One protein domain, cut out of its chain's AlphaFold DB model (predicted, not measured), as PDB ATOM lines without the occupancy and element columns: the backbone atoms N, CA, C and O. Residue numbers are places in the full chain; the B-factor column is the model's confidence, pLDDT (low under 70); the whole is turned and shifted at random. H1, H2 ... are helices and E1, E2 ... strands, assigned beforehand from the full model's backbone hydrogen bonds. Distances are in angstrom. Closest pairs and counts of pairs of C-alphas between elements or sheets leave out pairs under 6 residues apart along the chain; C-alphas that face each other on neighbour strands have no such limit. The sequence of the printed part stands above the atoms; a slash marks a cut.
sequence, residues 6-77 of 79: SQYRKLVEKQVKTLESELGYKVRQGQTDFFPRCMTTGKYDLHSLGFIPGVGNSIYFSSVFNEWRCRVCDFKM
ATOM      1  N   SER A   6     -44.202   7.499  -4.023       80.69
ATOM      2  CA  SER A   6     -45.650   7.425  -4.266       80.69
ATOM      3  C   SER A   6     -46.143   8.546  -5.188       80.69
ATOM      4  O   SER A   6     -46.861   8.274  -6.150       80.69
ATOM      5  N   GLN A   7     -45.704   9.792  -4.964       81.19
ATOM      6  CA  GLN A   7     -46.006  10.912  -5.867       81.19
ATOM      7  C   GLN A   7     -45.478  10.645  -7.279       81.19
ATOM      8  O   GLN A   7     -46.196  10.846  -8.257       81.19
ATOM      9  N   TYR A   8     -44.250  10.134  -7.382       80.38
ATOM     10  CA  TYR A   8     -43.667   9.819  -8.679       80.38
ATOM     11  C   TYR A   8     -44.413   8.688  -9.400       80.38
ATOM     12  O   TYR A   8     -44.686   8.802 -10.592       80.38
ATOM     13  N   ARG A   9     -44.829   7.637  -8.679       82.25
ATOM     14  CA  ARG A   9     -45.652   6.562  -9.250       82.25
ATOM     15  C   ARG A   9     -46.969   7.094  -9.823       82.25
ATOM     16  O   ARG A   9     -47.288   6.780 -10.962       82.25
ATOM     17  N   LYS A  10     -47.690   7.942  -9.080       86.00
ATOM     18  CA  LYS A  10     -48.941   8.562  -9.564       86.00
ATOM     19  C   LYS A  10     -48.730   9.380 -10.836       86.00
ATOM     20  O   LYS A  10     -49.585   9.402 -11.717       86.00
ATOM     21  N   LEU A  11     -47.594  10.066 -10.932       86.19
ATOM     22  CA  LEU A  11     -47.247  10.820 -12.125       86.19
ATOM     23  C   LEU A  11     -46.980   9.899 -13.316       86.19
ATOM     24  O   LEU A  11     -47.523  10.135 -14.389       86.19
ATOM     25  N   VAL A  12     -46.206   8.834 -13.118       85.25
ATOM     26  CA  VAL A  12     -45.948   7.837 -14.166       85.25
ATOM     27  C   VAL A  12     -47.259   7.204 -14.625       85.25
ATOM     28  O   VAL A  12     -47.510   7.162 -15.818       85.25
ATOM     29  N   GLU A  13     -48.154   6.820 -13.711       86.62
ATOM     30  CA  GLU A  13     -49.491   6.306 -14.051       86.62
ATOM     31  C   GLU A  13     -50.310   7.292 -14.897       86.62
ATOM     32  O   GLU A  13     -50.985   6.889 -15.845       86.62
ATOM     33  N   LYS A  14     -50.247   8.594 -14.589       89.50
ATOM     34  CA  LYS A  14     -50.902   9.632 -15.397       89.50
ATOM     35  C   LYS A  14     -50.295   9.713 -16.800       89.50
ATOM     36  O   LYS A  14     -51.038   9.773 -17.772       89.50
ATOM     37  N   GLN A  15     -48.970   9.695 -16.895       89.75
ATOM     38  CA  GLN A  15     -48.249   9.807 -18.164       89.75
ATOM     39  C   GLN A  15     -48.379   8.553 -19.027       89.75
ATOM     40  O   GLN A  15     -48.373   8.655 -20.248       89.75
ATOM     41  N   VAL A  16     -48.558   7.381 -18.409       89.12
ATOM     42  CA  VAL A  16     -48.893   6.146 -19.125       89.12
ATOM     43  C   VAL A  16     -50.226   6.318 -19.828       89.12
ATOM     44  O   VAL A  16     -50.296   6.056 -21.014       89.12
ATOM     45  N   LYS A  17     -51.259   6.834 -19.152       89.81
ATOM     46  CA  LYS A  17     -52.565   7.062 -19.794       89.81
ATOM     47  C   LYS A  17     -52.481   8.030 -20.973       89.81
ATOM     48  O   LYS A  17     -53.163   7.826 -21.971       89.81
ATOM     49  N   THR A  18     -51.662   9.078 -20.856       89.81
ATOM     50  CA  THR A  18     -51.395   9.999 -21.969       89.81
ATOM     51  C   THR A  18     -50.738   9.259 -23.131       89.81
ATOM     52  O   THR A  18     -51.254   9.311 -24.242       89.81
ATOM     53  N   LEU A  19     -49.683   8.490 -22.858       87.75
ATOM     54  CA  LEU A  19     -48.980   7.701 -23.866       87.75
ATOM     55  C   LEU A  19     -49.886   6.648 -24.527       87.75
ATOM     56  O   LEU A  19     -49.876   6.494 -25.739       87.75
ATOM     57  N   GLU A  20     -50.711   5.944 -23.751       89.81
ATOM     58  CA  GLU A  20     -51.686   4.975 -24.266       89.81
ATOM     59  C   GLU A  20     -52.701   5.632 -25.209       89.81
ATOM     60  O   GLU A  20     -53.122   5.022 -26.193       89.81
ATOM     61  N   SER A  21     -53.086   6.880 -24.924       88.69
ATOM     62  CA  SER A  21     -53.968   7.662 -25.791       88.69
ATOM     63  C   SER A  21     -53.282   8.095 -27.086       88.69
ATOM     64  O   SER A  21     -53.954   8.165 -28.110       88.69
ATOM     65  N   GLU A  22     -51.983   8.399 -27.047       87.12
ATOM     66  CA  GLU A  22     -51.188   8.775 -28.224       87.12
ATOM     67  C   GLU A  22     -50.917   7.562 -29.124       87.12
ATOM     68  O   GLU A  22     -51.091   7.634 -30.337       87.12
ATOM     69  N   LEU A  23     -50.568   6.422 -28.524       86.12
ATOM     70  CA  LEU A  23     -50.245   5.181 -29.231       86.12
ATOM     71  C   LEU A  23     -51.484   4.397 -29.696       86.12
ATOM     72  O   LEU A  23     -51.386   3.527 -30.560       86.12
ATOM     73  N   GLY A  24     -52.650   4.646 -29.095       86.75
ATOM     74  CA  GLY A  24     -53.886   3.911 -29.382       86.75
ATOM     75  C   GLY A  24     -53.921   2.483 -28.820       86.75
ATOM     76  O   GLY A  24     -54.815   1.708 -29.164       86.75
ATOM     77  N   TYR A  25     -52.983   2.113 -27.942       87.88
ATOM     78  CA  TYR A  25     -52.951   0.814 -27.267       87.88
ATOM     79  C   TYR A  25     -52.527   0.929 -25.804       87.88
ATOM     80  O   TYR A  25     -51.875   1.882 -25.391       87.88
ATOM     81  N   LYS A  26     -52.873  -0.091 -25.009       88.19
ATOM     82  CA  LYS A  26     -52.485  -0.162 -23.594       88.19
ATOM     83  C   LYS A  26     -51.018  -0.550 -23.430       88.19
ATOM     84  O   LYS A  26     -50.595  -1.558 -23.996       88.19
ATOM     85  N   VAL A  27     -50.290   0.189 -22.599       87.62
ATOM     86  CA  VAL A  27     -48.871  -0.012 -22.297       87.62
ATOM     87  C   VAL A  27     -48.750  -0.806 -21.001       87.62
ATOM     88  O   VAL A  27     -49.270  -0.419 -19.956       87.62
ATOM     89  N   ARG A  28     -48.055  -1.942 -21.050       87.31
ATOM     90  CA  ARG A  28     -47.882  -2.837 -19.894       87.31
ATOM     91  C   ARG A  28     -46.444  -2.839 -19.389       87.31
ATOM     92  O   ARG A  28     -45.500  -2.684 -20.158       87.31
ATOM     93  N   GLN A  29     -46.263  -3.104 -18.095       85.25
ATOM     94  CA  GLN A  29     -44.935  -3.368 -17.533       85.25
ATOM     95  C   GLN A  29     -44.242  -4.492 -18.317       85.25
ATOM     96  O   GLN A  29     -44.808  -5.566 -18.513       85.25
ATOM     97  N   GLY A  30     -43.000  -4.255 -18.738       81.38
ATOM     98  CA  GLY A  30     -42.197  -5.214 -19.493       81.38
ATOM     99  C   GLY A  30     -42.549  -5.317 -20.978       81.38
ATOM    100  O   GLY A  30     -41.850  -6.037 -21.694       81.38
ATOM    101  N   GLN A  31     -43.581  -4.604 -21.449       86.50
ATOM    102  CA  GLN A  31     -43.888  -4.506 -22.871       86.50
ATOM    103  C   GLN A  31     -42.701  -3.895 -23.603       86.50
ATOM    104  O   GLN A  31     -42.073  -2.961 -23.116       86.50
ATOM    105  N   THR A  32     -42.375  -4.454 -24.755       85.81
ATOM    106  CA  THR A  32     -41.259  -3.993 -25.567       85.81
ATOM    107  C   THR A  32     -41.709  -2.944 -26.565       85.81
ATOM    108  O   THR A  32     -42.736  -3.136 -27.213       85.81
ATOM    109  N   ASP A  33     -40.902  -1.905 -26.733       85.94
ATOM    110  CA  ASP A  33     -41.032  -0.948 -27.824       85.94
ATOM    111  C   ASP A  33     -39.695  -0.733 -28.521       85.94
ATOM    112  O   ASP A  33     -38.623  -0.917 -27.929       85.94
ATOM    113  N   PHE A  34     -39.755  -0.364 -29.793       83.19
ATOM    114  CA  PHE A  34     -38.571  -0.173 -30.614       83.19
ATOM    115  C   PHE A  34     -38.138   1.292 -30.621       83.19
ATOM    116  O   PHE A  34     -38.919   2.184 -30.939       83.19
ATOM    117  N   PHE A  35     -36.857   1.546 -30.338       78.50
ATOM    118  CA  PHE A  35     -36.278   2.881 -30.464       78.50
ATOM    119  C   PHE A  35     -35.532   3.015 -31.783       78.50
ATOM    120  O   PHE A  35     -34.424   2.484 -31.901       78.50
ATOM    121  N   PRO A  36     -36.046   3.805 -32.741       74.75
ATOM    122  CA  PRO A  36     -35.385   3.979 -34.028       74.75
ATOM    123  C   PRO A  36     -34.011   4.643 -33.896       74.75
ATOM    124  O   PRO A  36     -33.104   4.326 -34.655       74.75
ATOM    125  N   ARG A  37     -33.806   5.511 -32.893       79.19
ATOM    126  CA  ARG A  37     -32.541   6.249 -32.739       79.19
ATOM    127  C   ARG A  37     -31.349   5.365 -32.383       79.19
ATOM    128  O   ARG A  37     -30.248   5.612 -32.855       79.19
ATOM    129  N   CYS A  38     -31.551   4.373 -31.523       79.44
ATOM    130  CA  CYS A  38     -30.493   3.442 -31.131       79.44
ATOM    131  C   CYS A  38     -30.674   2.050 -31.718       79.44
ATOM    132  O   CYS A  38     -29.890   1.170 -31.389       79.44
ATOM    133  N   MET A  39     -31.695   1.850 -32.557       81.88
ATOM    134  CA  MET A  39     -32.051   0.561 -33.150       81.88
ATOM    135  C   MET A  39     -32.126  -0.573 -32.116       81.88
ATOM    136  O   MET A  39     -31.765  -1.712 -32.396       81.88
ATOM    137  N   THR A  40     -32.579  -0.260 -30.899       82.88
ATOM    138  CA  THR A  40     -32.715  -1.247 -29.821       82.88
ATOM    139  C   THR A  40     -34.138  -1.291 -29.312       82.88
ATOM    140  O   THR A  40     -34.855  -0.290 -29.294       82.88
ATOM    141  N   THR A  41     -34.529  -2.467 -28.847       85.06
ATOM    142  CA  THR A  41     -35.815  -2.674 -28.198       85.06
ATOM    143  C   THR A  41     -35.670  -2.403 -26.703       85.06
ATOM    144  O   THR A  41     -34.825  -3.004 -26.038       85.06
ATOM    145  N   GLY A  42     -36.462  -1.473 -26.177       84.19
ATOM    146  CA  GLY A  42     -36.557  -1.180 -24.750       84.19
ATOM    147  C   GLY A  42     -37.799  -1.823 -24.147       84.19
ATOM    148  O   GLY A  42     -38.775  -2.054 -24.850       84.19
ATOM    149  N   LYS A  43     -37.788  -2.116 -22.846       87.38
ATOM    150  CA  LYS A  43     -38.977  -2.571 -22.109       87.38
ATOM    151  C   LYS A  43     -39.553  -1.448 -21.260       87.38
ATOM    152  O   LYS A  43     -38.809  -0.853 -20.485       87.38
ATOM    153  N   TYR A  44     -40.855  -1.199 -21.341       85.69
ATOM    154  CA  TYR A  44     -41.547  -0.268 -20.453       85.69
ATOM    155  C   TYR A  44     -41.356  -0.663 -18.997       85.69
ATOM    156  O   TYR A  44     -41.770  -1.740 -18.563       85.69
ATOM    157  N   ASP A  45     -40.721   0.226 -18.244       81.75
ATOM    158  CA  ASP A  45     -40.449   0.046 -16.833       81.75
ATOM    159  C   ASP A  45     -41.245   1.042 -15.982       81.75
ATOM    160  O   ASP A  45     -40.722   2.006 -15.425       81.75
ATOM    161  N   LEU A  46     -42.546   0.784 -15.883       80.56
ATOM    162  CA  LEU A  46     -43.527   1.557 -15.122       80.56
ATOM    163  C   LEU A  46     -43.336   1.422 -13.601       80.56
ATOM    164  O   LEU A  46     -43.666   2.333 -12.843       80.56
ATOM    165  N   HIS A  47     -42.824   0.281 -13.128       75.94
ATOM    166  CA  HIS A  47     -42.700  -0.018 -11.694       75.94
ATOM    167  C   HIS A  47     -41.381   0.451 -11.091       75.94
ATOM    168  O   HIS A  47     -41.326   0.938  -9.954       75.94
ATOM    169  N   SER A  48     -40.316   0.239 -11.848       70.62
ATOM    170  CA  SER A  48     -38.940   0.425 -11.408       70.62
ATOM    171  C   SER A  48     -38.299   1.656 -12.018       70.62
ATOM    172  O   SER A  48     -37.244   2.089 -11.552       70.62
ATOM    173  N   LEU A  49     -39.011   2.283 -12.961       67.38
ATOM    174  CA  LEU A  49     -38.789   3.651 -13.396       67.38
ATOM    175  C   LEU A  49     -37.422   3.828 -14.066       67.38
ATOM    176  O   LEU A  49     -36.869   4.922 -14.055       67.38
ATOM    177  N   GLY A  50     -36.867   2.744 -14.613       62.66
ATOM    178  CA  GLY A  50     -35.562   2.718 -15.260       62.66
ATOM    179  C   GLY A  50     -34.375   2.525 -14.309       62.66
ATOM    180  O   GLY A  50     -33.246   2.433 -14.785       62.66
ATOM    181  N   PHE A  51     -34.599   2.411 -12.992       63.75
ATOM    182  CA  PHE A  51     -33.525   2.389 -11.987       63.75
ATOM    183  C   PHE A  51     -33.088   0.995 -11.520       63.75
ATOM    184  O   PHE A  51     -32.194   0.919 -10.679       63.75
ATOM    185  N   ILE A  52     -33.650  -0.115 -12.024       62.62
ATOM    186  CA  ILE A  52     -33.145  -1.435 -11.602       62.62
ATOM    187  C   ILE A  52     -31.750  -1.678 -12.208       62.62
ATOM    188  O   ILE A  52     -31.594  -1.665 -13.439       62.62
ATOM    189  N   PRO A  53     -30.724  -1.943 -11.376       58.06
ATOM    190  CA  PRO A  53     -29.429  -2.421 -11.849       58.06
ATOM    191  C   PRO A  53     -29.588  -3.806 -12.494       58.06
ATOM    192  O   PRO A  53     -30.165  -4.704 -11.894       58.06
ATOM    193  N   GLY A  54     -29.083  -3.990 -13.715       58.59
ATOM    194  CA  GLY A  54     -29.037  -5.305 -14.374       58.59
ATOM    195  C   GLY A  54     -30.265  -5.698 -15.204       58.59
ATOM    196  O   GLY A  54     -30.227  -6.715 -15.890       58.59
ATOM    197  N   VAL A  55     -31.330  -4.894 -15.218       58.12
ATOM    198  CA  VAL A  55     -32.407  -5.050 -16.210       58.12
ATOM    199  C   VAL A  55     -31.992  -4.259 -17.447       58.12
ATOM    200  O   VAL A  55     -31.566  -3.117 -17.295       58.12
ATOM    201  N   GLY A  56     -32.049  -4.895 -18.626       66.38
ATOM    202  CA  GLY A  56     -31.575  -4.374 -19.918       66.38
ATOM    203  C   GLY A  56     -32.191  -3.036 -20.353       66.38
ATOM    204  O   GLY A  56     -32.601  -2.218 -19.536       66.38
ATOM    205  N   ASN A  57     -32.247  -2.763 -21.658       76.38
ATOM    206  CA  ASN A  57     -32.762  -1.471 -22.116       76.38
ATOM    207  C   ASN A  57     -34.205  -1.243 -21.622       76.38
ATOM    208  O   ASN A  57     -35.092  -2.059 -21.882       76.38
ATOM    209  N   SER A  58     -34.427  -0.152 -20.891       82.00
ATOM    210  CA  SER A  58     -35.712   0.187 -20.288       82.00
ATOM    211  C   SER A  58     -36.234   1.516 -20.814       82.00
ATOM    212  O   SER A  58     -35.476   2.450 -21.080       82.00
ATOM    213  N   ILE A  59     -37.550   1.578 -20.967       86.00
ATOM    214  CA  ILE A  59     -38.302   2.778 -21.309       86.00
ATOM    215  C   ILE A  59     -38.869   3.309 -20.011       86.00
ATOM    216  O   ILE A  59     -39.648   2.623 -19.347       86.00
ATOM    217  N   TYR A  60     -38.464   4.511 -19.640       85.44
ATOM    218  CA  TYR A  60     -38.896   5.133 -18.402       85.44
ATOM    219  C   TYR A  60     -39.364   6.553 -18.667       85.44
ATOM    220  O   TYR A  60     -38.949   7.209 -19.621       85.44
ATOM    221  N   PHE A  61     -40.240   7.036 -17.799       86.94
ATOM    222  CA  PHE A  61     -40.651   8.424 -17.834       86.94
ATOM    223  C   PHE A  61     -39.583   9.281 -17.149       86.94
ATOM    224  O   PHE A  61     -39.328   9.112 -15.961       86.94
ATOM    225  N   SER A  62     -38.945  10.206 -17.861       84.44
ATOM    226  CA  SER A  62     -38.020  11.156 -17.250       84.44
ATOM    227  C   SER A  62     -38.781  12.349 -16.708       84.44
ATOM    228  O   SER A  62     -39.337  13.151 -17.447       84.44
ATOM    229  N   SER A  63     -38.750  12.510 -15.392       80.81
ATOM    230  CA  SER A  63     -39.365  13.660 -14.729       80.81
ATOM    231  C   SER A  63     -38.606  14.971 -14.867       80.81
ATOM    232  O   SER A  63     -39.189  16.028 -14.656       80.81
ATOM    233  N   VAL A  64     -37.321  14.900 -15.217       82.00
ATOM    234  CA  VAL A  64     -36.484  16.078 -15.474       82.00
ATOM    235  C   VAL A  64     -36.891  16.730 -16.793       82.00
ATOM    236  O   VAL A  64     -36.999  17.947 -16.867       82.00
ATOM    237  N   PHE A  65     -37.154  15.907 -17.811       82.56
ATOM    238  CA  PHE A  65     -37.519  16.359 -19.155       82.56
ATOM    239  C   PHE A  65     -39.027  16.261 -19.443       82.56
ATOM    240  O   PHE A  65     -39.487  16.753 -20.465       82.56
ATOM    241  N   ASN A  66     -39.795  15.661 -18.528       84.62
ATOM    242  CA  ASN A  66     -41.233  15.404 -18.640       84.62
ATOM    243  C   ASN A  66     -41.620  14.603 -19.904       84.62
ATOM    244  O   ASN A  66     -42.610  14.914 -20.559       84.62
ATOM    245  N   GLU A  67     -40.842  13.570 -20.241       87.94
ATOM    246  CA  GLU A  67     -41.012  12.761 -21.460       87.94
ATOM    247  C   GLU A  67     -40.547  11.306 -21.271       87.94
ATOM    248  O   GLU A  67     -39.732  11.004 -20.396       87.94
ATOM    249  N   TRP A  68     -41.041  10.395 -22.113       86.69
ATOM    250  CA  TRP A  68     -40.619   8.992 -22.145       86.69
ATOM    251  C   TRP A  68     -39.270   8.845 -22.839       86.69
ATOM    252  O   TRP A  68     -39.107   9.324 -23.957       86.69
ATOM    253  N   ARG A  69     -38.302   8.183 -22.198       86.50
ATOM    254  CA  ARG A  69     -36.930   8.041 -22.706       86.50
ATOM    255  C   ARG A  69     -36.441   6.601 -22.657       86.50
ATOM    256  O   ARG A  69     -36.848   5.805 -21.811       86.50
ATOM    257  N   CYS A  70     -35.531   6.291 -23.572       84.81
ATOM    258  CA  CYS A  70     -34.777   5.040 -23.600       84.81
ATOM    259  C   CYS A  70     -33.534   5.143 -22.717       84.81
ATOM    260  O   CYS A  70     -32.749   6.072 -22.871       84.81
ATOM    261  N   ARG A  71     -33.297   4.158 -21.849       81.94
ATOM    262  CA  ARG A  71     -32.122   4.122 -20.966       81.94
ATOM    263  C   ARG A  71     -30.790   4.073 -21.711       81.94
ATOM    264  O   ARG A  71     -29.818   4.642 -21.232       81.94
ATOM    265  N   VAL A  72     -30.723   3.381 -22.851       82.19
ATOM    266  CA  VAL A  72     -29.460   3.197 -23.590       82.19
ATOM    267  C   VAL A  72     -29.020   4.468 -24.311       82.19
ATOM    268  O   VAL A  72     -27.850   4.826 -24.255       82.19
ATOM    269  N   CYS A  73     -29.935   5.139 -25.011       80.25
ATOM    270  CA  CYS A  73     -29.591   6.310 -25.824       80.25
ATOM    271  C   CYS A  73     -29.988   7.644 -25.197       80.25
ATOM    272  O   CYS A  73     -29.767   8.681 -25.822       80.25
ATOM    273  N   ASP A  74     -30.605   7.586 -24.012       80.00
ATOM    274  CA  ASP A  74     -31.179   8.705 -23.268       80.00
ATOM    275  C   ASP A  74     -31.908   9.694 -24.182       80.00
ATOM    276  O   ASP A  74     -31.719  10.904 -24.123       80.00
ATOM    277  N   PHE A  75     -32.710   9.166 -25.107       82.81
ATOM    278  CA  PHE A  75     -33.469   9.978 -26.044       82.81
ATOM    279  C   PHE A  75     -34.954   9.748 -25.892       82.81
ATOM    280  O   PHE A  75     -35.383   8.645 -25.538       82.81
ATOM    281  N   LYS A  76     -35.716  10.800 -26.200       82.50
ATOM    282  CA  LYS A  76     -37.168  10.753 -26.180       82.50
ATOM    283  C   LYS A  76     -37.692   9.687 -27.134       82.50
ATOM    284  O   LYS A  76     -37.155   9.486 -28.227       82.50
ATOM    285  N   MET A  77     -38.742   9.009 -26.709       76.00
ATOM    286  CA  MET A  77     -39.511   8.134 -27.570       76.00
ATOM    287  C   MET A  77     -40.256   9.001 -28.591       76.00
ATOM    288  O   MET A  77     -40.807  10.042 -28.229       76.00
TER     289      MET A  77
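What this domain is: This is residues 6 to 77 of the 79 residues of an uncharacterized protein of Desulfuromonas sp (UniProt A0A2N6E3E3). A small mixed sheet, order E1 E2 E3 E4, is curled like part of a barrel, and one long helix, H1, crosses one face near E3 and E4. The printed part has 72 residues with one named helix and four named strands, H1 E1 E2 E3 E4, class mixed. It is compact, radius of gyration of the C-alphas 11.2 A, spanning 29 by 28 by 22 A.

How they stand to each other: H1, residues 6 to 23, with every O i to N i+4 pair within hydrogen-bond range, makes two layers, helix on sheet, at a height over the sheet of 9.0 A. It runs across E3, residues 58 to 62, at 75 degrees on the local plane; their closest C-alphas, Val 12 and Phe 61, are 6.5 A apart. E1, residues 32 to 35, and E2, residues 40 to 44, form an antiparallel hairpin (N 33 to O 42, 2.8 A). E2 and E3 are parallel (N 59 to O 43, 2.8 A). E3 and E4, residues 67 to 70, form an antiparallel hairpin (N 62 to O 67, 2.8 A).

Where its parts are: H1 runs 25.5 A from C-alpha 6 at (-45.650, 7.425, -4.266). E2 spans 12.9 A, E3 11.6 A. E4 ends at C-alpha 70, (-34.777, 5.040, -23.600).

The domain as a whole: The printed part has no cut. The E2 to E3 link is long, 13 residues; within it, residues 49 to 56 have pLDDT under 70.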